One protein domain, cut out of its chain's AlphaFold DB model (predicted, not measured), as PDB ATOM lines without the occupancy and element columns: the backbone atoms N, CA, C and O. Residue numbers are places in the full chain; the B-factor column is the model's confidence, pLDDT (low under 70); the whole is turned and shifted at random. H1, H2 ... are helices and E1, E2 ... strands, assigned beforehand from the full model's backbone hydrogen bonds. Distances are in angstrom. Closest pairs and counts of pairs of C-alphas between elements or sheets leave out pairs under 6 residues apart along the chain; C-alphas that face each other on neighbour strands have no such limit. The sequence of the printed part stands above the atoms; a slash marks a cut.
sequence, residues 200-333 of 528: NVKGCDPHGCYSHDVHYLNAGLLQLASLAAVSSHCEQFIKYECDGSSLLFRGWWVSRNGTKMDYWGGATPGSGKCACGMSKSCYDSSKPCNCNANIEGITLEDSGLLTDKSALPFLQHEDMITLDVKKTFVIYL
ATOM      1  N   ASN A 200     -17.600 -37.321  18.774       73.38
ATOM      2  CA  ASN A 200     -17.587 -36.070  19.532       73.38
ATOM      3  C   ASN A 200     -17.025 -34.937  18.684       73.38
ATOM      4  O   ASN A 200     -15.974 -35.092  18.069       73.38
ATOM      5  N   VAL A 201     -17.701 -33.797  18.699       74.50
ATOM      6  CA  VAL A 201     -17.332 -32.661  17.860       74.50
ATOM      7  C   VAL A 201     -17.421 -31.378  18.680       74.50
ATOM      8  O   VAL A 201     -18.317 -31.218  19.517       74.50
ATOM      9  N   LYS A 202     -16.457 -30.477  18.463       71.94
ATOM     10  CA  LYS A 202     -16.320 -29.188  19.152       71.94
ATOM     11  C   LYS A 202     -15.803 -28.116  18.193       71.94
ATOM     12  O   LYS A 202     -15.023 -28.433  17.302       71.94
ATOM     13  N   GLY A 203     -16.150 -26.855  18.461       68.19
ATOM     14  CA  GLY A 203     -15.499 -25.681  17.862       68.19
ATOM     15  C   GLY A 203     -15.945 -25.370  16.435       68.19
ATOM     16  O   GLY A 203     -15.101 -25.189  15.563       68.19
ATOM     17  N   CYS A 204     -17.256 -25.338  16.191       69.00
ATOM     18  CA  CYS A 204     -17.807 -25.276  14.846       69.00
ATOM     19  C   CYS A 204     -19.035 -24.352  14.796       69.00
ATOM     20  O   CYS A 204     -20.163 -24.814  14.874       69.00
ATOM     21  N   ASP A 205     -18.830 -23.043  14.656       65.38
ATOM     22  CA  ASP A 205     -19.915 -22.053  14.763       65.38
ATOM     23  C   ASP A 205     -20.752 -21.798  13.488       65.38
ATOM     24  O   ASP A 205     -21.939 -21.501  13.623       65.38
ATOM     25  N   PRO A 206     -20.209 -21.828  12.252       70.69
ATOM     26  CA  PRO A 206     -21.028 -21.563  11.068       70.69
ATOM     27  C   PRO A 206     -22.093 -22.643  10.834       70.69
ATOM     28  O   PRO A 206     -21.862 -23.823  11.088       70.69
ATOM     29  N   HIS A 207     -23.244 -22.259  10.271       71.50
ATOM     30  CA  HIS A 207     -24.264 -23.221   9.855       71.50
ATOM     31  C   HIS A 207     -23.663 -24.260   8.913       71.50
ATOM     32  O   HIS A 207     -23.219 -23.927   7.815       71.50
ATOM     33  N   GLY A 208     -23.681 -25.516   9.344       67.56
ATOM     34  CA  GLY A 208     -23.143 -26.603   8.552       67.56
ATOM     35  C   GLY A 208     -21.617 -26.607   8.408       67.56
ATOM     36  O   GLY A 208     -21.089 -27.054   7.399       67.56
ATOM     37  N   CYS A 209     -20.887 -26.105   9.395       71.12
ATOM     38  CA  CYS A 209     -19.427 -26.169   9.393       71.12
ATOM     39  C   CYS A 209     -18.873 -27.582   9.656       71.12
ATOM     40  O   CYS A 209     -17.729 -27.859   9.301       71.12
ATOM     41  N   TYR A 210     -19.648 -28.455  10.307       78.62
ATOM     42  CA  TYR A 210     -19.296 -29.857  10.509       78.62
ATOM     43  C   TYR A 210     -20.137 -30.676   9.562       78.62
ATOM     44  O   TYR A 210     -21.355 -30.607   9.686       78.62
ATOM     45  N   SER A 211     -19.503 -31.456   8.695       78.62
ATOM     46  CA  SER A 211     -20.148 -32.491   7.905       78.62
ATOM     47  C   SER A 211     -19.538 -33.859   8.172       78.62
ATOM     48  O   SER A 211     -18.369 -33.982   8.541       78.62
ATOM     49  N   HIS A 212     -20.357 -34.898   8.024       73.44
ATOM     50  CA  HIS A 212     -19.923 -36.280   8.178       73.44
ATOM     51  C   HIS A 212     -20.630 -37.164   7.163       73.44
ATOM     52  O   HIS A 212     -21.854 -37.286   7.220       73.44
ATOM     53  N   ASP A 213     -19.854 -37.776   6.274       72.75
ATOM     54  CA  ASP A 213     -20.342 -38.712   5.262       72.75
ATOM     55  C   ASP A 213     -20.445 -40.125   5.848       72.75
ATOM     56  O   ASP A 213     -19.582 -40.558   6.614       72.75
ATOM     57  N   VAL A 214     -21.500 -40.856   5.480       71.38
ATOM     58  CA  VAL A 214     -21.681 -42.255   5.886       71.38
ATOM     59  C   VAL A 214     -21.397 -43.202   4.740       71.38
ATOM     60  O   VAL A 214     -22.038 -43.153   3.690       71.38
ATOM     61  N   HIS A 215     -20.510 -44.157   4.999       71.50
ATOM     62  CA  HIS A 215     -20.187 -45.223   4.066       71.50
ATOM     63  C   HIS A 215     -20.822 -46.535   4.524       71.50
ATOM     64  O   HIS A 215     -20.508 -47.073   5.588       71.50
ATOM     65  N   TYR A 216     -21.710 -47.078   3.693       74.19
ATOM     66  CA  TYR A 216     -22.294 -48.400   3.899       74.19
ATOM     67  C   TYR A 216     -21.276 -49.490   3.547       74.19
ATOM     68  O   TYR A 216     -20.678 -49.478   2.473       74.19
ATOM     69  N   LEU A 217     -21.077 -50.448   4.456       61.44
ATOM     70  CA  LEU A 217     -19.884 -51.307   4.450       61.44
ATOM     71  C   LEU A 217     -19.875 -52.373   3.341       61.44
ATOM     72  O   LEU A 217     -18.802 -52.820   2.948       61.44
ATOM     73  N   ASN A 218     -21.046 -52.777   2.831       64.94
ATOM     74  CA  ASN A 218     -21.193 -53.909   1.900       64.94
ATOM     75  C   ASN A 218     -22.175 -53.645   0.741       64.94
ATOM     76  O   ASN A 218     -22.641 -54.587   0.097       64.94
ATOM     77  N   ALA A 219     -22.538 -52.383   0.495       71.75
ATOM     78  CA  ALA A 219     -23.502 -52.032  -0.541       71.75
ATOM     79  C   ALA A 219     -23.247 -50.627  -1.094       71.75
ATOM     80  O   ALA A 219     -23.133 -49.665  -0.338       71.75
ATOM     81  N   GLY A 220     -23.210 -50.504  -2.421       77.50
ATOM     82  CA  GLY A 220     -23.185 -49.209  -3.099       77.50
ATOM     83  C   GLY A 220     -24.570 -48.560  -3.174       77.50
ATOM     84  O   GLY A 220     -25.597 -49.228  -3.038       77.50
ATOM     85  N   LEU A 221     -24.623 -47.262  -3.481       76.56
ATOM     86  CA  LEU A 221     -25.884 -46.508  -3.571       76.56
ATOM     87  C   LEU A 221     -26.916 -47.139  -4.519       76.56
ATOM     88  O   LEU A 221     -28.096 -47.203  -4.183       76.56
ATOM     89  N   LEU A 222     -26.494 -47.666  -5.674       78.50
ATOM     90  CA  LEU A 222     -27.403 -48.344  -6.612       78.50
ATOM     91  C   LEU A 222     -27.998 -49.632  -6.022       78.50
ATOM     92  O   LEU A 222     -29.184 -49.912  -6.205       78.50
ATOM     93  N   GLN A 223     -27.196 -50.395  -5.281       83.25
ATOM     94  CA  GLN A 223     -27.634 -51.608  -4.588       83.25
ATOM     95  C   GLN A 223     -28.631 -51.263  -3.483       83.25
ATOM     96  O   GLN A 223     -29.713 -51.849  -3.425       83.25
ATOM     97  N   LEU A 224     -28.329 -50.241  -2.688       82.38
ATOM     98  CA  LEU A 224     -29.199 -49.747  -1.628       82.38
ATOM     99  C   LEU A 224     -30.518 -49.179  -2.147       82.38
ATOM    100  O   LEU A 224     -31.575 -49.500  -1.609       82.38
ATOM    101  N   ALA A 225     -30.486 -48.390  -3.222       81.44
ATOM    102  CA  ALA A 225     -31.691 -47.885  -3.870       81.44
ATOM    103  C   ALA A 225     -32.547 -49.033  -4.424       81.44
ATOM    104  O   ALA A 225     -33.773 -49.009  -4.302       81.44
ATOM    105  N   SER A 226     -31.913 -50.063  -4.995       83.69
ATOM    106  CA  SER A 226     -32.617 -51.243  -5.502       83.69
ATOM    107  C   SER A 226     -33.251 -52.076  -4.384       83.69
ATOM    108  O   SER A 226     -34.392 -52.508  -4.534       83.69
ATOM    109  N   LEU A 227     -32.556 -52.236  -3.253       84.94
ATOM    110  CA  LEU A 227     -33.068 -52.896  -2.057       84.94
ATOM    111  C   LEU A 227     -34.235 -52.116  -1.471       84.94
ATOM    112  O   LEU A 227     -35.318 -52.669  -1.314       84.94
ATOM    113  N   ALA A 228     -34.045 -50.814  -1.246       83.00
ATOM    114  CA  ALA A 228     -35.106 -49.940  -0.788       83.00
ATOM    115  C   ALA A 228     -36.318 -50.073  -1.710       83.00
ATOM    116  O   ALA A 228     -37.409 -50.298  -1.220       83.00
ATOM    117  N   ALA A 229     -36.162 -50.040  -3.037       82.50
ATOM    118  CA  ALA A 229     -37.286 -50.179  -3.962       82.50
ATOM    119  C   ALA A 229     -38.110 -51.466  -3.743       82.50
ATOM    120  O   ALA A 229     -39.342 -51.377  -3.734       82.50
ATOM    121  N   VAL A 230     -37.462 -52.619  -3.529       80.75
ATOM    122  CA  VAL A 230     -38.140 -53.921  -3.352       80.75
ATOM    123  C   VAL A 230     -38.618 -54.196  -1.921       80.75
ATOM    124  O   VAL A 230     -39.493 -55.036  -1.732       80.75
ATOM    125  N   SER A 231     -38.097 -53.492  -0.913       83.19
ATOM    126  CA  SER A 231     -38.512 -53.648   0.488       83.19
ATOM    127  C   SER A 231     -39.881 -53.020   0.761       83.19
ATOM    128  O   SER A 231     -40.194 -51.946   0.254       83.19
ATOM    129  N   SER A 232     -40.711 -53.634   1.606       80.94
ATOM    130  CA  SER A 232     -41.991 -53.039   2.031       80.94
ATOM    131  C   SER A 232     -41.790 -51.817   2.935       80.94
ATOM    132  O   SER A 232     -42.452 -50.796   2.754       80.94
ATOM    133  N   HIS A 233     -40.824 -51.901   3.848       81.94
ATOM    134  CA  HIS A 233     -40.480 -50.859   4.809       81.94
ATOM    135  C   HIS A 233     -38.964 -50.658   4.866       81.94
ATOM    136  O   HIS A 233     -38.194 -51.600   4.671       81.94
ATOM    137  N   CYS A 234     -38.544 -49.424   5.141       82.31
ATOM    138  CA  CYS A 234     -37.156 -49.073   5.416       82.31
ATOM    139  C   CYS A 234     -37.129 -48.229   6.686       82.31
ATOM    140  O   CYS A 234     -37.925 -47.302   6.821       82.31
ATOM    141  N   GLU A 235     -36.220 -48.551   7.597       82.81
ATOM    142  CA  GLU A 235     -36.061 -47.836   8.857       82.81
ATOM    143  C   GLU A 235     -34.568 -47.573   9.086       82.81
ATOM    144  O   GLU A 235     -33.732 -48.445   8.856       82.81
ATOM    145  N   GLN A 236     -34.226 -46.370   9.532       80.44
ATOM    146  CA  GLN A 236     -32.869 -45.991   9.920       80.44
ATOM    147  C   GLN A 236     -32.967 -45.116  11.155       80.44
ATOM    148  O   GLN A 236     -33.745 -44.174  11.170       80.44
ATOM    149  N   PHE A 237     -32.223 -45.411  12.214       78.19
ATOM    150  CA  PHE A 237     -32.257 -44.567  13.400       78.19
ATOM    151  C   PHE A 237     -31.190 -43.477  13.304       78.19
ATOM    152  O   PHE A 237     -30.226 -43.537  12.538       78.19
ATOM    153  N   ILE A 238     -31.435 -42.414  14.044       82.06
ATOM    154  CA  ILE A 238     -30.542 -41.281  14.135       82.06
ATOM    155  C   ILE A 238     -30.668 -40.704  15.537       82.06
ATOM    156  O   ILE A 238     -31.763 -40.668  16.107       82.06
ATOM    157  N   LYS A 239     -29.547 -40.296  16.122       82.31
ATOM    158  CA  LYS A 239     -29.490 -39.704  17.451       82.31
ATOM    159  C   LYS A 239     -28.460 -38.577  17.493       82.31
ATOM    160  O   LYS A 239     -27.380 -38.661  16.917       82.31
ATOM    161  N   TYR A 240     -28.816 -37.531  18.219       84.94
ATOM    162  CA  TYR A 240     -28.012 -36.346  18.456       84.94
ATOM    163  C   TYR A 240     -28.041 -36.028  19.949       84.94
ATOM    164  O   TYR A 240     -29.120 -35.927  20.521       84.94
ATOM    165  N   GLU A 241     -26.879 -35.902  20.580       85.75
ATOM    166  CA  GLU A 241     -26.721 -35.408  21.950       85.75
ATOM    167  C   GLU A 241     -26.040 -34.043  21.906       85.75
ATOM    168  O   GLU A 241     -25.064 -33.856  21.181       85.75
ATOM    169  N   CYS A 242     -26.503 -33.101  22.714       85.38
ATOM    170  CA  CYS A 242     -26.030 -31.725  22.695       85.38
ATOM    171  C   CYS A 242     -25.801 -31.179  24.105       85.38
ATOM    172  O   CYS A 242     -26.536 -31.500  25.035       85.38
ATOM    173  N   ASP A 243     -24.808 -30.300  24.223       86.56
ATOM    174  CA  ASP A 243     -24.582 -29.414  25.365       86.56
ATOM    175  C   ASP A 243     -24.333 -28.005  24.806       86.56
ATOM    176  O   ASP A 243     -23.313 -27.749  24.158       86.56
ATOM    177  N   GLY A 244     -25.317 -27.114  24.958       82.31
ATOM    178  CA  GLY A 244     -25.266 -25.773  24.369       82.31
ATOM    179  C   GLY A 244     -25.193 -25.759  22.837       82.31
ATOM    180  O   GLY A 244     -24.518 -24.897  22.270       82.31
ATOM    181  N   SER A 245     -25.837 -26.723  22.166       83.56
ATOM    182  CA  SER A 245     -25.893 -26.803  20.700       83.56
ATOM    183  C   SER A 245     -27.308 -27.081  20.187       83.56
ATOM    184  O   SER A 245     -28.028 -27.899  20.755       83.56
ATOM    185  N   SER A 246     -27.692 -26.428  19.084       85.94
ATOM    186  CA  SER A 246     -29.041 -26.475  18.508       85.94
ATOM    187  C   SER A 246     -29.104 -27.369  17.272       85.94
ATOM    188  O   SER A 246     -28.289 -27.232  16.369       85.94
ATOM    189  N   LEU A 247     -30.126 -28.228  17.203       85.31
ATOM    190  CA  LEU A 247     -30.316 -29.186  16.110       85.31
ATOM    191  C   LEU A 247     -31.042 -28.572  14.902       85.31
ATOM    192  O   LEU A 247     -30.402 -28.120  13.962       85.31
ATOM    193  N   LEU A 248     -32.379 -28.521  14.902       85.31
ATOM    194  CA  LEU A 248     -33.139 -28.086  13.722       85.31
ATOM    195  C   LEU A 248     -32.919 -26.592  13.423       85.31
ATOM    196  O   LEU A 248     -32.586 -25.826  14.331       85.31
ATOM    197  N   PHE A 249     -33.084 -26.190  12.154       80.50
ATOM    198  CA  PHE A 249     -32.739 -24.868  11.571       80.50
ATOM    199  C   PHE A 249     -31.239 -24.549  11.490       80.50
ATOM    200  O   PHE A 249     -30.833 -23.603  10.812       80.50
ATOM    201  N   ARG A 250     -30.419 -25.338  12.181       77.75
ATOM    202  CA  ARG A 250     -28.968 -25.192  12.293       77.75
ATOM    203  C   ARG A 250     -28.220 -26.403  11.748       77.75
ATOM    204  O   ARG A 250     -27.122 -26.250  11.223       77.75
ATOM    205  N   GLY A 251     -28.876 -27.556  11.763       82.00
ATOM    206  CA  GLY A 251     -28.452 -28.748  11.075       82.00
ATOM    207  C   GLY A 251     -29.578 -29.578  10.481       82.00
ATOM    208  O   GLY A 251     -30.761 -29.332  10.729       82.00
ATOM    209  N   TRP A 252     -29.179 -30.527   9.640       87.88
ATOM    210  CA  TRP A 252     -30.057 -31.379   8.841       87.88
ATOM    211  C   TRP A 252     -29.363 -32.701   8.520       87.88
ATOM    212  O   TRP A 252     -28.136 -32.789   8.567       87.88
ATOM    213  N   TRP A 253     -30.153 -33.712   8.159       87.25
ATOM    214  CA  TRP A 253     -29.649 -34.882   7.441       87.25
ATOM    215  C   TRP A 253     -30.023 -34.785   5.956       87.25
ATOM    216  O   TRP A 253     -30.986 -34.097   5.604       87.25
ATOM    217  N   VAL A 254     -29.266 -35.434   5.072       86.06
ATOM    218  CA  VAL A 254     -29.481 -35.374   3.613       86.06
ATOM    219  C   VAL A 254     -30.025 -36.705   3.095       86.06
ATOM    220  O   VAL A 254     -29.413 -37.749   3.273       86.06
ATOM    221  N   SER A 255     -31.182 -36.690   2.433       85.38
ATOM    222  CA  SER A 255     -31.776 -37.893   1.827       85.38
ATOM    223  C   SER A 255     -30.921 -38.503   0.712       85.38
ATOM    224  O   SER A 255     -30.039 -37.844   0.161       85.38
ATOM    225  N   ARG A 256     -31.266 -39.728   0.286       79.81
ATOM    226  CA  ARG A 256     -30.625 -40.441  -0.837       79.81
ATOM    227  C   ARG A 256     -30.550 -39.651  -2.154       79.81
ATOM    228  O   ARG A 256     -29.795 -40.020  -3.046       79.81
ATOM    229  N   ASN A 257     -31.390 -38.626  -2.301       82.12
ATOM    230  CA  ASN A 257     -31.520 -37.811  -3.509       82.12
ATOM    231  C   ASN A 257     -30.835 -36.435  -3.377       82.12
ATOM    232  O   ASN A 257     -31.015 -35.594  -4.251       82.12
ATOM    233  N   GLY A 258     -30.118 -36.164  -2.283       83.94
ATOM    234  CA  GLY A 258     -29.441 -34.878  -2.054       83.94
ATOM    235  C   GLY A 258     -30.310 -33.827  -1.366       83.94
ATOM    236  O   GLY A 258     -29.872 -32.703  -1.133       83.94
ATOM    237  N   THR A 259     -31.552 -34.160  -1.010       88.00
ATOM    238  CA  THR A 259     -32.458 -33.210  -0.355       88.00
ATOM    239  C   THR A 259     -32.134 -33.084   1.128       88.00
ATOM    240  O   THR A 259     -32.139 -34.089   1.841       88.00
ATOM    241  N   LYS A 260     -31.918 -31.850   1.597       88.50
ATOM    242  CA  LYS A 260     -31.810 -31.511   3.022       88.50
ATOM    243  C   LYS A 260     -33.157 -31.692   3.710       88.50
ATOM    244  O   LYS A 260     -34.160 -31.138   3.262       88.50
ATOM    245  N   MET A 261     -33.165 -32.440   4.800       90.06
ATOM    246  CA  MET A 261     -34.380 -32.797   5.519       90.06
ATOM    247  C   MET A 261     -34.555 -31.897   6.743       90.06
ATOM    248  O   MET A 261     -33.596 -31.582   7.444       90.06
ATOM    249  N   ASP A 262     -35.791 -31.479   7.000       91.19
ATOM    250  CA  ASP A 262     -36.152 -30.473   8.010       91.19
ATOM    251  C   ASP A 262     -36.666 -31.069   9.332       91.19
ATOM    252  O   ASP A 262     -37.072 -30.341  10.238       91.19
ATOM    253  N   TYR A 263     -36.653 -32.392   9.458       93.25
ATOM    254  CA  TYR A 263     -37.153 -33.134  10.611       93.25
ATOM    255  C   TYR A 263     -36.105 -34.130  11.113       93.25
ATOM    256  O   TYR A 263     -35.162 -34.480  10.398       93.25
ATOM    257  N   TRP A 264     -36.284 -34.623  12.338       92.69
ATOM    258  CA  TRP A 264     -35.392 -35.618  12.941       92.69
ATOM    259  C   TRP A 264     -36.095 -36.948  13.226       92.69
ATOM    260  O   TRP A 264     -37.309 -37.081  13.067       92.69
ATOM    261  N   GLY A 265     -35.326 -37.931  13.698       89.12
ATOM    262  CA  GLY A 265     -35.816 -39.258  14.060       89.12
ATOM    263  C   GLY A 265     -37.108 -39.231  14.890       89.12
ATOM    264  O   GLY A 265     -37.242 -38.468  15.849       89.12
ATOM    265  N   GLY A 266     -38.064 -40.081  14.506       90.19
ATOM    266  CA  GLY A 266     -39.357 -40.245  15.173       90.19
ATOM    267  C   GLY A 266     -40.398 -39.155  14.885       90.19
ATOM    268  O   GLY A 266     -41.511 -39.252  15.397       90.19
ATOM    269  N   ALA A 267     -40.083 -38.144  14.070       94.44
ATOM    270  CA  ALA A 267     -41.064 -37.180  13.574       94.44
ATOM    271  C   ALA A 267     -41.519 -37.489  12.141       94.44
ATOM    272  O   ALA A 267     -40.860 -38.214  11.397       94.44
ATOM    273  N   THR A 268     -42.661 -36.925  11.748       93.38
ATOM    274  CA  THR A 268     -43.170 -37.039  10.377       93.38
ATOM    275  C   THR A 268     -42.366 -36.144   9.423       93.38
ATOM    276  O   THR A 268     -42.029 -35.018   9.815       93.38
ATOM    277  N   PRO A 269     -42.098 -36.579   8.173       92.06
ATOM    278  CA  PRO A 269     -41.433 -35.743   7.173       92.06
ATOM    279  C   PRO A 269     -42.119 -34.386   6.976       92.06
ATOM    280  O   PRO A 269     -43.348 -34.321   6.955       92.06
ATOM    281  N   GLY A 270     -41.342 -33.303   6.861       90.50
ATOM    282  CA  GLY A 270     -41.864 -31.939   6.678       90.50
ATOM    283  C   GLY A 270     -42.428 -31.283   7.944       90.50
ATOM    284  O   GLY A 270     -43.061 -30.232   7.868       90.50
ATOM    285  N   SER A 271     -42.275 -31.906   9.119       94.69
ATOM    286  CA  SER A 271     -42.852 -31.382  10.367       94.69
ATOM    287  C   SER A 271     -42.056 -30.246  11.008       94.69
ATOM    288  O   SER A 271     -42.592 -29.573  11.891       94.69
ATOM    289  N   GLY A 272     -40.784 -30.058  10.635       94.44
ATOM    290  CA  GLY A 272     -39.893 -29.120  11.321       94.44
ATOM    291  C   GLY A 272     -39.593 -29.503  12.779       94.44
ATOM    292  O   GLY A 272     -39.304 -28.623  13.593       94.44
ATOM    293  N   LYS A 273     -39.758 -30.780  13.155       96.00
ATOM    294  CA  LYS A 273     -39.705 -31.272  14.544       96.00
ATOM    295  C   LYS A 273     -38.955 -32.601  14.659       96.00
ATOM    296  O   LYS A 273     -38.652 -33.260  13.667       96.00
ATOM    297  N   CYS A 274     -38.685 -33.012  15.892       94.88
ATOM    298  CA  CYS A 274     -38.280 -34.374  16.264       94.88
ATOM    299  C   CYS A 274     -39.364 -35.039  17.126       94.88
ATOM    300  O   CYS A 274     -40.392 -34.426  17.429       94.88
ATOM    301  N   ALA A 275     -39.137 -36.295  17.527       95.75
ATOM    302  CA  ALA A 275     -40.095 -37.099  18.288       95.75
ATOM    303  C   ALA A 275     -40.737 -36.348  19.473       95.75
ATOM    304  O   ALA A 275     -41.964 -36.283  19.559       95.75
ATOM    305  N   CYS A 276     -39.939 -35.710  20.340       95.81
ATOM    306  CA  CYS A 276     -40.471 -35.005  21.512       95.81
ATOM    307  C   CYS A 276     -41.319 -33.776  21.144       95.81
ATOM    308  O   CYS A 276     -42.255 -33.424  21.863       95.81
ATOM    309  N   GLY A 277     -41.016 -33.120  20.018       96.06
ATOM    310  CA  GLY A 277     -41.759 -31.953  19.541       96.06
ATOM    311  C   GLY A 277     -43.123 -32.335  18.975       96.06
ATOM    312  O   GLY A 277     -44.074 -31.550  19.038       96.06
ATOM    313  N   MET A 278     -43.239 -33.559  18.451       96.44
ATOM    314  CA  MET A 278     -44.512 -34.141  18.026       96.44
ATOM    315  C   MET A 278     -45.394 -34.475  19.232       96.44
ATOM    316  O   MET A 278     -46.581 -34.153  19.228       96.44
ATOM    317  N   SER A 279     -44.816 -35.057  20.285       95.94
ATOM    318  CA  SER A 279     -45.525 -35.440  21.516       95.94
ATOM    319  C   SER A 279     -45.678 -34.314  22.546       95.94
ATOM    320  O   SER A 279     -46.324 -34.523  23.569       95.94
ATOM    321  N   LYS A 280     -45.092 -33.130  22.304       94.25
ATOM    322  CA  LYS A 280     -44.967 -32.021  23.277       94.25
ATOM    323  C   LYS A 280     -44.300 -32.436  24.596       94.25
ATOM    324  O   LYS A 280     -44.604 -31.885  25.651       94.25
ATOM    325  N   SER A 281     -43.388 -33.400  24.532       95.69
ATOM    326  CA  SER A 281     -42.675 -33.941  25.690       95.69
ATOM    327  C   SER A 281     -41.203 -33.519  25.742       95.69
ATOM    328  O   SER A 281     -40.421 -34.158  26.441       95.69
ATOM    329  N   CYS A 282     -40.798 -32.507  24.966       96.12
ATOM    330  CA  CYS A 282     -39.436 -31.976  25.038       96.12
ATOM    331  C   CYS A 282     -39.177 -31.305  26.392       96.12
ATOM    332  O   CYS A 282     -40.111 -30.823  27.035       96.12
ATOM    333  N   TYR A 283     -37.899 -31.208  26.771       94.25
ATOM    334  CA  TYR A 283     -37.438 -30.492  27.965       94.25
ATOM    335  C   TYR A 283     -38.059 -29.089  28.066       94.25
ATOM    336  O   TYR A 283     -38.625 -28.726  29.094       94.25
ATOM    337  N   ASP A 284     -38.021 -28.336  26.963       94.81
ATOM    338  CA  ASP A 284     -38.827 -27.134  26.767       94.81
ATOM    339  C   ASP A 284     -39.923 -27.440  25.738       94.81
ATOM    340  O   ASP A 284     -39.665 -27.550  24.538       94.81
ATOM    341  N   SER A 285     -41.163 -27.570  26.215       93.88
ATOM    342  CA  SER A 285     -42.333 -27.890  25.382       93.88
ATOM    343  C   SER A 285     -42.654 -26.852  24.293       93.88
ATOM    344  O   SER A 285     -43.433 -27.148  23.385       93.88
ATOM    345  N   SER A 286     -42.062 -25.650  24.354       94.38
ATOM    346  CA  SER A 286     -42.184 -24.624  23.309       94.38
ATOM    347  C   SER A 286     -41.234 -24.844  22.126       94.38
ATOM    348  O   SER A 286     -41.393 -24.211  21.078       94.38
ATOM    349  N   LYS A 287     -40.241 -25.730  22.271       95.38
ATOM    350  CA  LYS A 287     -39.214 -25.992  21.260       95.38
ATOM    351  C   LYS A 287     -39.591 -27.168  20.363       95.38
ATOM    352  O   LYS A 287     -40.285 -28.088  20.793       95.38
ATOM    353  N   PRO A 288     -39.111 -27.172  19.106       95.94
ATOM    354  CA  PRO A 288     -39.344 -28.284  18.187       95.94
ATOM    355  C   PRO A 288     -38.596 -29.559  18.597       95.94
ATOM    356  O   PRO A 288     -39.002 -30.636  18.162       95.94
ATOM    357  N   CYS A 289     -37.537 -29.421  19.410       96.38
ATOM    358  CA  CYS A 289     -36.679 -30.493  19.910       96.38
ATOM    359  C   CYS A 289     -35.998 -30.158  21.229       96.38
ATOM    360  O   CYS A 289     -35.892 -28.981  21.584       96.38
ATOM    361  N   ASN A 290     -35.468 -31.183  21.900       95.00
ATOM    362  CA  ASN A 290     -34.701 -31.017  23.130       95.00
ATOM    363  C   ASN A 290     -33.465 -30.147  22.884       95.00
ATOM    364  O   ASN A 290     -33.278 -29.135  23.553       95.00
ATOM    365  N   CYS A 291     -32.668 -30.458  21.865       92.62
ATOM    366  CA  CYS A 291     -31.452 -29.714  21.563       92.62
ATOM    367  C   CYS A 291     -31.712 -28.294  21.054       92.62
ATOM    368  O   CYS A 291     -30.879 -27.408  21.222       92.62
ATOM    369  N   ASN A 292     -32.905 -28.004  20.531       93.25
ATOM    370  CA  ASN A 292     -33.295 -26.631  20.207       93.25
ATOM    371  C   ASN A 292     -33.538 -25.747  21.452       93.25
ATOM    372  O   ASN A 292     -33.728 -24.538  21.295       93.25
ATOM    373  N   ALA A 293     -33.503 -26.302  22.672       91.88
ATOM    374  CA  ALA A 293     -33.430 -25.513  23.902       91.88
ATOM    375  C   ALA A 293     -32.071 -24.803  24.058       91.88
ATOM    376  O   ALA A 293     -32.022 -23.729  24.652       91.88
ATOM    377  N   ASN A 294     -30.997 -25.359  23.475       88.12
ATOM    378  CA  ASN A 294     -29.660 -24.760  23.413       88.12
ATOM    379  C   ASN A 294     -29.127 -24.283  24.783       88.12
ATOM    380  O   ASN A 294     -28.691 -23.139  24.932       88.12
ATOM    381  N   ILE A 295     -29.206 -25.154  25.790       86.44
ATOM    382  CA  ILE A 295     -28.819 -24.853  27.175       86.44
ATOM    383  C   ILE A 295     -27.410 -25.384  27.435       86.44
ATOM    384  O   ILE A 295     -27.130 -26.545  27.154       86.44
ATOM    385  N   GLU A 296     -26.532 -24.539  27.974       85.06
ATOM    386  CA  GLU A 296     -25.174 -24.929  28.363       85.06
ATOM    387  C   GLU A 296     -25.151 -25.604  29.743       85.06
ATOM    388  O   GLU A 296     -25.865 -25.193  30.658       85.06
ATOM    389  N   GLY A 297     -24.293 -26.611  29.906       82.62
ATOM    390  CA  GLY A 297     -24.130 -27.368  31.148       82.62
ATOM    391  C   GLY A 297     -25.207 -28.431  31.378       82.62
ATOM    392  O   GLY A 297     -25.184 -29.100  32.412       82.62
ATOM    393  N   ILE A 298     -26.134 -28.606  30.429       87.12
ATOM    394  CA  ILE A 298     -27.162 -29.649  30.446       87.12
ATOM    395  C   ILE A 298     -27.058 -30.452  29.155       87.12
ATOM    396  O   ILE A 298     -27.308 -29.933  28.069       87.12
ATOM    397  N   THR A 299     -26.748 -31.740  29.287       86.56
ATOM    398  CA  THR A 299     -26.769 -32.668  28.155       86.56
ATOM    399  C   THR A 299     -28.207 -33.049  27.824       86.56
ATOM    400  O   THR A 299     -28.905 -33.636  28.653       86.56
ATOM    401  N   LEU A 300     -28.636 -32.745  26.604       90.25
ATOM    402  CA  LEU A 300     -29.929 -33.140  26.047       90.25
ATOM    403  C   LEU A 300     -29.729 -34.070  24.846       90.25
ATOM    404  O   LEU A 300     -28.631 -34.159  24.298       90.25
ATOM    405  N   GLU A 301     -30.786 -34.770  24.431       90.44
ATOM    406  CA  GLU A 301     -30.738 -35.653  23.264       90.44
ATOM    407  C   GLU A 301     -32.026 -35.634  22.438       90.44
ATOM    408  O   GLU A 301     -33.128 -35.506  22.972       90.44
ATOM    409  N   ASP A 302     -31.883 -35.834  21.132       88.94
ATOM    410  CA  ASP A 302     -32.974 -36.081  20.197       88.94
ATOM    411  C   ASP A 302     -32.651 -37.320  19.363       88.94
ATOM    412  O   ASP A 302     -31.606 -37.407  18.710       88.94
ATOM    413  N   SER A 303     -33.552 -38.302  19.376       86.12
ATOM    414  CA  SER A 303     -33.357 -39.562  18.665       86.12
ATOM    415  C   SER A 303     -34.651 -40.147  18.114       86.12
ATOM    416  O   SER A 303     -35.743 -39.820  18.579       86.12
ATOM    417  N   GLY A 304     -34.527 -41.038  17.132       86.00
ATOM    418  CA  GLY A 304     -35.646 -41.838  16.647       86.00
ATOM    419  C   GLY A 304     -35.404 -42.447  15.270       86.00
ATOM    420  O   GLY A 304     -34.329 -42.309  14.694       86.00
ATOM    421  N   LEU A 305     -36.426 -43.132  14.751       82.50
ATOM    422  CA  LEU A 305     -36.403 -43.768  13.432       82.50
ATOM    423  C   LEU A 305     -36.813 -42.779  12.337       82.50
ATOM    424  O   LEU A 305     -37.826 -42.089  12.446       82.50
ATOM    425  N   LEU A 306     -36.039 -42.754  11.266       86.19
ATOM    426  CA  LEU A 306     -36.412 -42.296   9.940       86.19
ATOM    427  C   LEU A 306     -37.079 -43.474   9.231       86.19
ATOM    428  O   LEU A 306     -36.515 -44.566   9.194       86.19
ATOM    429  N   THR A 307     -38.274 -43.266   8.689       83.69
ATOM    430  CA  THR A 307     -39.085 -44.335   8.076       83.69
ATOM    431  C   THR A 307     -39.545 -44.006   6.654       83.69
ATOM    432  O   THR A 307     -40.227 -44.805   6.009       83.69
ATOM    433  N   ASP A 308     -39.166 -42.836   6.131       86.12
ATOM    434  CA  ASP A 308     -39.496 -42.436   4.767       86.12
ATOM    435  C   ASP A 308     -38.611 -43.172   3.753       86.12
ATOM    436  O   ASP A 308     -37.498 -42.764   3.414       86.12
ATOM    437  N   LYS A 309     -39.155 -44.266   3.223       81.19
ATOM    438  CA  LYS A 309     -38.560 -45.099   2.172       81.19
ATOM    439  C   LYS A 309     -38.118 -44.309   0.929       81.19
ATOM    440  O   LYS A 309     -37.203 -44.740   0.224       81.19
ATOM    441  N   SER A 310     -38.780 -43.193   0.613       83.44
ATOM    442  CA  SER A 310     -38.440 -42.386  -0.564       83.44
ATOM    443  C   SER A 310     -37.144 -41.590  -0.374       83.44
ATOM    444  O   SER A 310     -36.433 -41.343  -1.352       83.44
ATOM    445  N   ALA A 311     -36.818 -41.278   0.883       82.38
ATOM    446  CA  ALA A 311     -35.646 -40.524   1.299       82.38
ATOM    447  C   ALA A 311     -34.477 -41.410   1.771       82.38
ATOM    448  O   ALA A 311     -33.342 -40.940   1.801       82.38
ATOM    449  N   LEU A 312     -34.728 -42.678   2.116       80.38
ATOM    450  CA  LEU A 312     -33.718 -43.614   2.626       80.38
ATOM    451  C   LEU A 312     -33.029 -44.463   1.539       80.38
ATOM    452  O   LEU A 312     -33.659 -44.792   0.523       80.38
ATOM    453  N   PRO A 313     -31.782 -44.918   1.780       72.19
ATOM    454  CA  PRO A 313     -30.893 -44.517   2.887       72.19
ATOM    455  C   PRO A 313     -30.277 -43.129   2.664       72.19
ATOM    456  O   PRO A 313     -30.113 -42.729   1.521       72.19
ATOM    457  N   PHE A 314     -29.922 -42.383   3.710       71.75
ATOM    458  CA  PHE A 314     -29.289 -41.067   3.518       71.75
ATOM    459  C   PHE A 314     -27.941 -41.157   2.748       71.75
ATOM    460  O   PHE A 314     -27.317 -42.219   2.709       71.75
ATOM    461  N   LEU A 315     -27.535 -40.083   2.053       63.72
ATOM    462  CA  LEU A 315     -26.492 -40.121   1.003       63.72
ATOM    463  C   LEU A 315     -25.048 -40.301   1.497       63.72
ATOM    464  O   LEU A 315     -24.623 -39.664   2.445       63.72
ATOM    465  N   GLN A 316     -24.266 -41.068   0.731       47.09
ATOM    466  CA  GLN A 316     -22.831 -41.337   0.927       47.09
ATOM    467  C   GLN A 316     -21.898 -40.169   0.540       47.09
ATOM    468  O   GLN A 316     -20.711 -40.235   0.836       47.09
ATOM    469  N   HIS A 317     -22.386 -39.131  -0.150       37.38
ATOM    470  CA  HIS A 317     -21.522 -38.056  -0.642       37.38
ATOM    471  C   HIS A 317     -22.240 -36.700  -0.671       37.38
ATOM    472  O   HIS A 317     -23.389 -36.627  -1.111       37.38
ATOM    473  N   GLU A 318     -21.510 -35.672  -0.226       36.88
ATOM    474  CA  GLU A 318     -21.899 -34.280   0.055       36.88
ATOM    475  C   GLU A 318     -22.717 -34.067   1.348       36.88
ATOM    476  O   GLU A 318     -23.943 -34.162   1.394       36.88
ATOM    477  N   ASP A 319     -21.983 -33.700   2.405       42.12
ATOM    478  CA  ASP A 319     -22.409 -32.958   3.597       42.12
ATOM    479  C   ASP A 319     -23.651 -33.482   4.334       42.12
ATOM    480  O   ASP A 319     -24.618 -32.761   4.607       42.12
ATOM    481  N   MET A 320     -23.603 -34.762   4.698       51.50
ATOM    482  CA  MET A 320     -24.787 -35.533   5.070       51.50
ATOM    483  C   MET A 320     -25.349 -35.272   6.479       51.50
ATOM    484  O   MET A 320     -26.559 -35.390   6.661       51.50
ATOM    485  N   ILE A 321     -24.537 -34.873   7.463       51.19
ATOM    486  CA  ILE A 321     -25.031 -34.191   8.671       51.19
ATOM    487  C   ILE A 321     -24.282 -32.905   8.813       51.19
ATOM    488  O   ILE A 321     -23.136 -32.911   9.247       51.19
ATOM    489  N   THR A 322     -24.951 -31.819   8.478       42.09
ATOM    490  CA  THR A 322     -24.393 -30.503   8.704       42.09
ATOM    491  C   THR A 322     -24.943 -29.957  10.006       42.09
ATOM    492  O   THR A 322     -26.149 -30.008  10.206       42.09
ATOM    493  N   LEU A 323     -24.086 -29.518  10.929       49.81
ATOM    494  CA  LEU A 323     -24.492 -28.973  12.231       49.81
ATOM    495  C   LEU A 323     -23.784 -27.649  12.510       49.81
ATOM    496  O   LEU A 323     -22.645 -27.443  12.097       49.81
ATOM    497  N   ASP A 324     -24.485 -26.770  13.220       41.62
ATOM    498  CA  ASP A 324     -23.997 -25.505  13.772       41.62
ATOM    499  C   ASP A 324     -23.810 -25.678  15.282       41.62
ATOM    500  O   ASP A 324     -24.682 -26.222  15.967       41.62
ATOM    501  N   VAL A 325     -22.654 -25.275  15.797       40.62
ATOM    502  CA  VAL A 325     -22.151 -25.780  17.064       40.62
ATOM    503  C   VAL A 325     -21.332 -24.735  17.819       40.62
ATOM    504  O   VAL A 325     -20.127 -24.574  17.628       40.62
ATOM    505  N   LYS A 326     -21.947 -24.142  18.841       38.66
ATOM    506  CA  LYS A 326     -21.213 -23.278  19.776       38.66
ATOM    507  C   LYS A 326     -20.203 -24.032  20.649       38.66
ATOM    508  O   LYS A 326     -19.197 -23.449  21.052       38.66
ATOM    509  N   LYS A 327     -20.474 -25.304  21.000       52.00
ATOM    510  CA  LYS A 327     -19.705 -26.113  21.981       52.00
ATOM    511  C   LYS A 327     -19.686 -27.624  21.666       52.00
ATOM    512  O   LYS A 327     -19.449 -27.991  20.527       52.00
ATOM    513  N   THR A 328     -19.787 -28.515  22.658       33.66
ATOM    514  CA  THR A 328     -19.580 -29.964  22.472       33.66
ATOM    515  C   THR A 328     -20.894 -30.656  22.124       33.66
ATOM    516  O   THR A 328     -21.879 -30.489  22.833       33.66
ATOM    517  N   PHE A 329     -20.904 -31.496  21.094       39.72
ATOM    518  CA  PHE A 329     -22.024 -32.402  20.821       39.72
ATOM    519  C   PHE A 329     -21.521 -33.794  20.468       39.72
ATOM    520  O   PHE A 329     -20.322 -34.023  20.267       39.72
ATOM    521  N   VAL A 330     -22.469 -34.722  20.405       35.28
ATOM    522  CA  VAL A 330     -22.255 -36.082  19.951       35.28
ATOM    523  C   VAL A 330     -23.327 -36.495  18.957       35.28
ATOM    524  O   VAL A 330     -24.514 -36.341  19.220       35.28
ATOM    525  N   ILE A 331     -22.920 -37.101  17.845       37.28
ATOM    526  CA  ILE A 331     -23.848 -37.789  16.944       37.28
ATOM    527  C   ILE A 331     -23.727 -39.297  17.134       37.28
ATOM    528  O   ILE A 331     -22.634 -39.851  17.256       37.28
ATOM    529  N   TYR A 332     -24.884 -39.941  17.094       35.91
ATOM    530  CA  TYR A 332     -25.065 -41.359  16.847       35.91
ATOM    531  C   TYR A 332     -25.827 -41.506  15.532       35.91
ATOM    532  O   TYR A 332     -27.045 -41.328  15.475       35.91
ATOM    533  N   LEU A 333     -25.127 -41.869  14.468       40.09
ATOM    534  CA  LEU A 333     -25.784 -42.410  13.289       40.09
ATOM    535  C   LEU A 333     -25.937 -43.894  13.554       40.09
ATOM    536  O   LEU A 333     -25.093 -44.688  13.186       40.09
TER     537      LEU A 333
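What this domain is: This is residues 200 to 333 of the 528 residues of the protein "Contactin-associated protein 1" of Stylophora pistillata (UniProt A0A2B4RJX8). With little regular structure, the domain is a mass of long loops with a three-stranded sheet, E3 - E1 - E4, as a wall along one side and helix H1 at one end. Its 134 printed residues hold H1, E1, E2, H2, E3 and E4 in that order; the sheet is antiparallel, and the class is mixed, with only 36 residues in named elements. It is compact, radius of gyration of the C-alphas 14.7 A, spanning 44 by 31 by 20 A.

How they stand to each other: Residues 200 to 201 pair antiparallel with residues 329 to 330 of E4, residues 329 to 332. H1, residues 221 to 230, is not on the sheet. E1, residues 236 to 242, is the inner strand, antiparallel to E4 at 166 degrees, with N 241 and O 330 within hydrogen-bond range at 2.8 A. E2, residues 252 to 254, pairs with no named strand. H2, residues 275 to 279, only grazes the sheet, with residues 275 to 277. E3, residues 300 to 306, is antiparallel to E1 at 168 degrees; N 240 and O 302 are 2.8 A apart. In H1 and H2 every O i to N i+4 pair is within range.

Where its parts are: H1 begins at C-alpha 221, (-25.884, -46.508, -3.571); E1 measures 20.3 A, E3 19.6 A; E4 ends at C-alpha 332, (-25.065, -41.359, 16.847).

The domain as a whole: The printed part has no cut. The links E2 to H2, H2 to E3 and E3 to E4 are long. pLDDT is under 70 in 25 residues, among them residues 315 to 333.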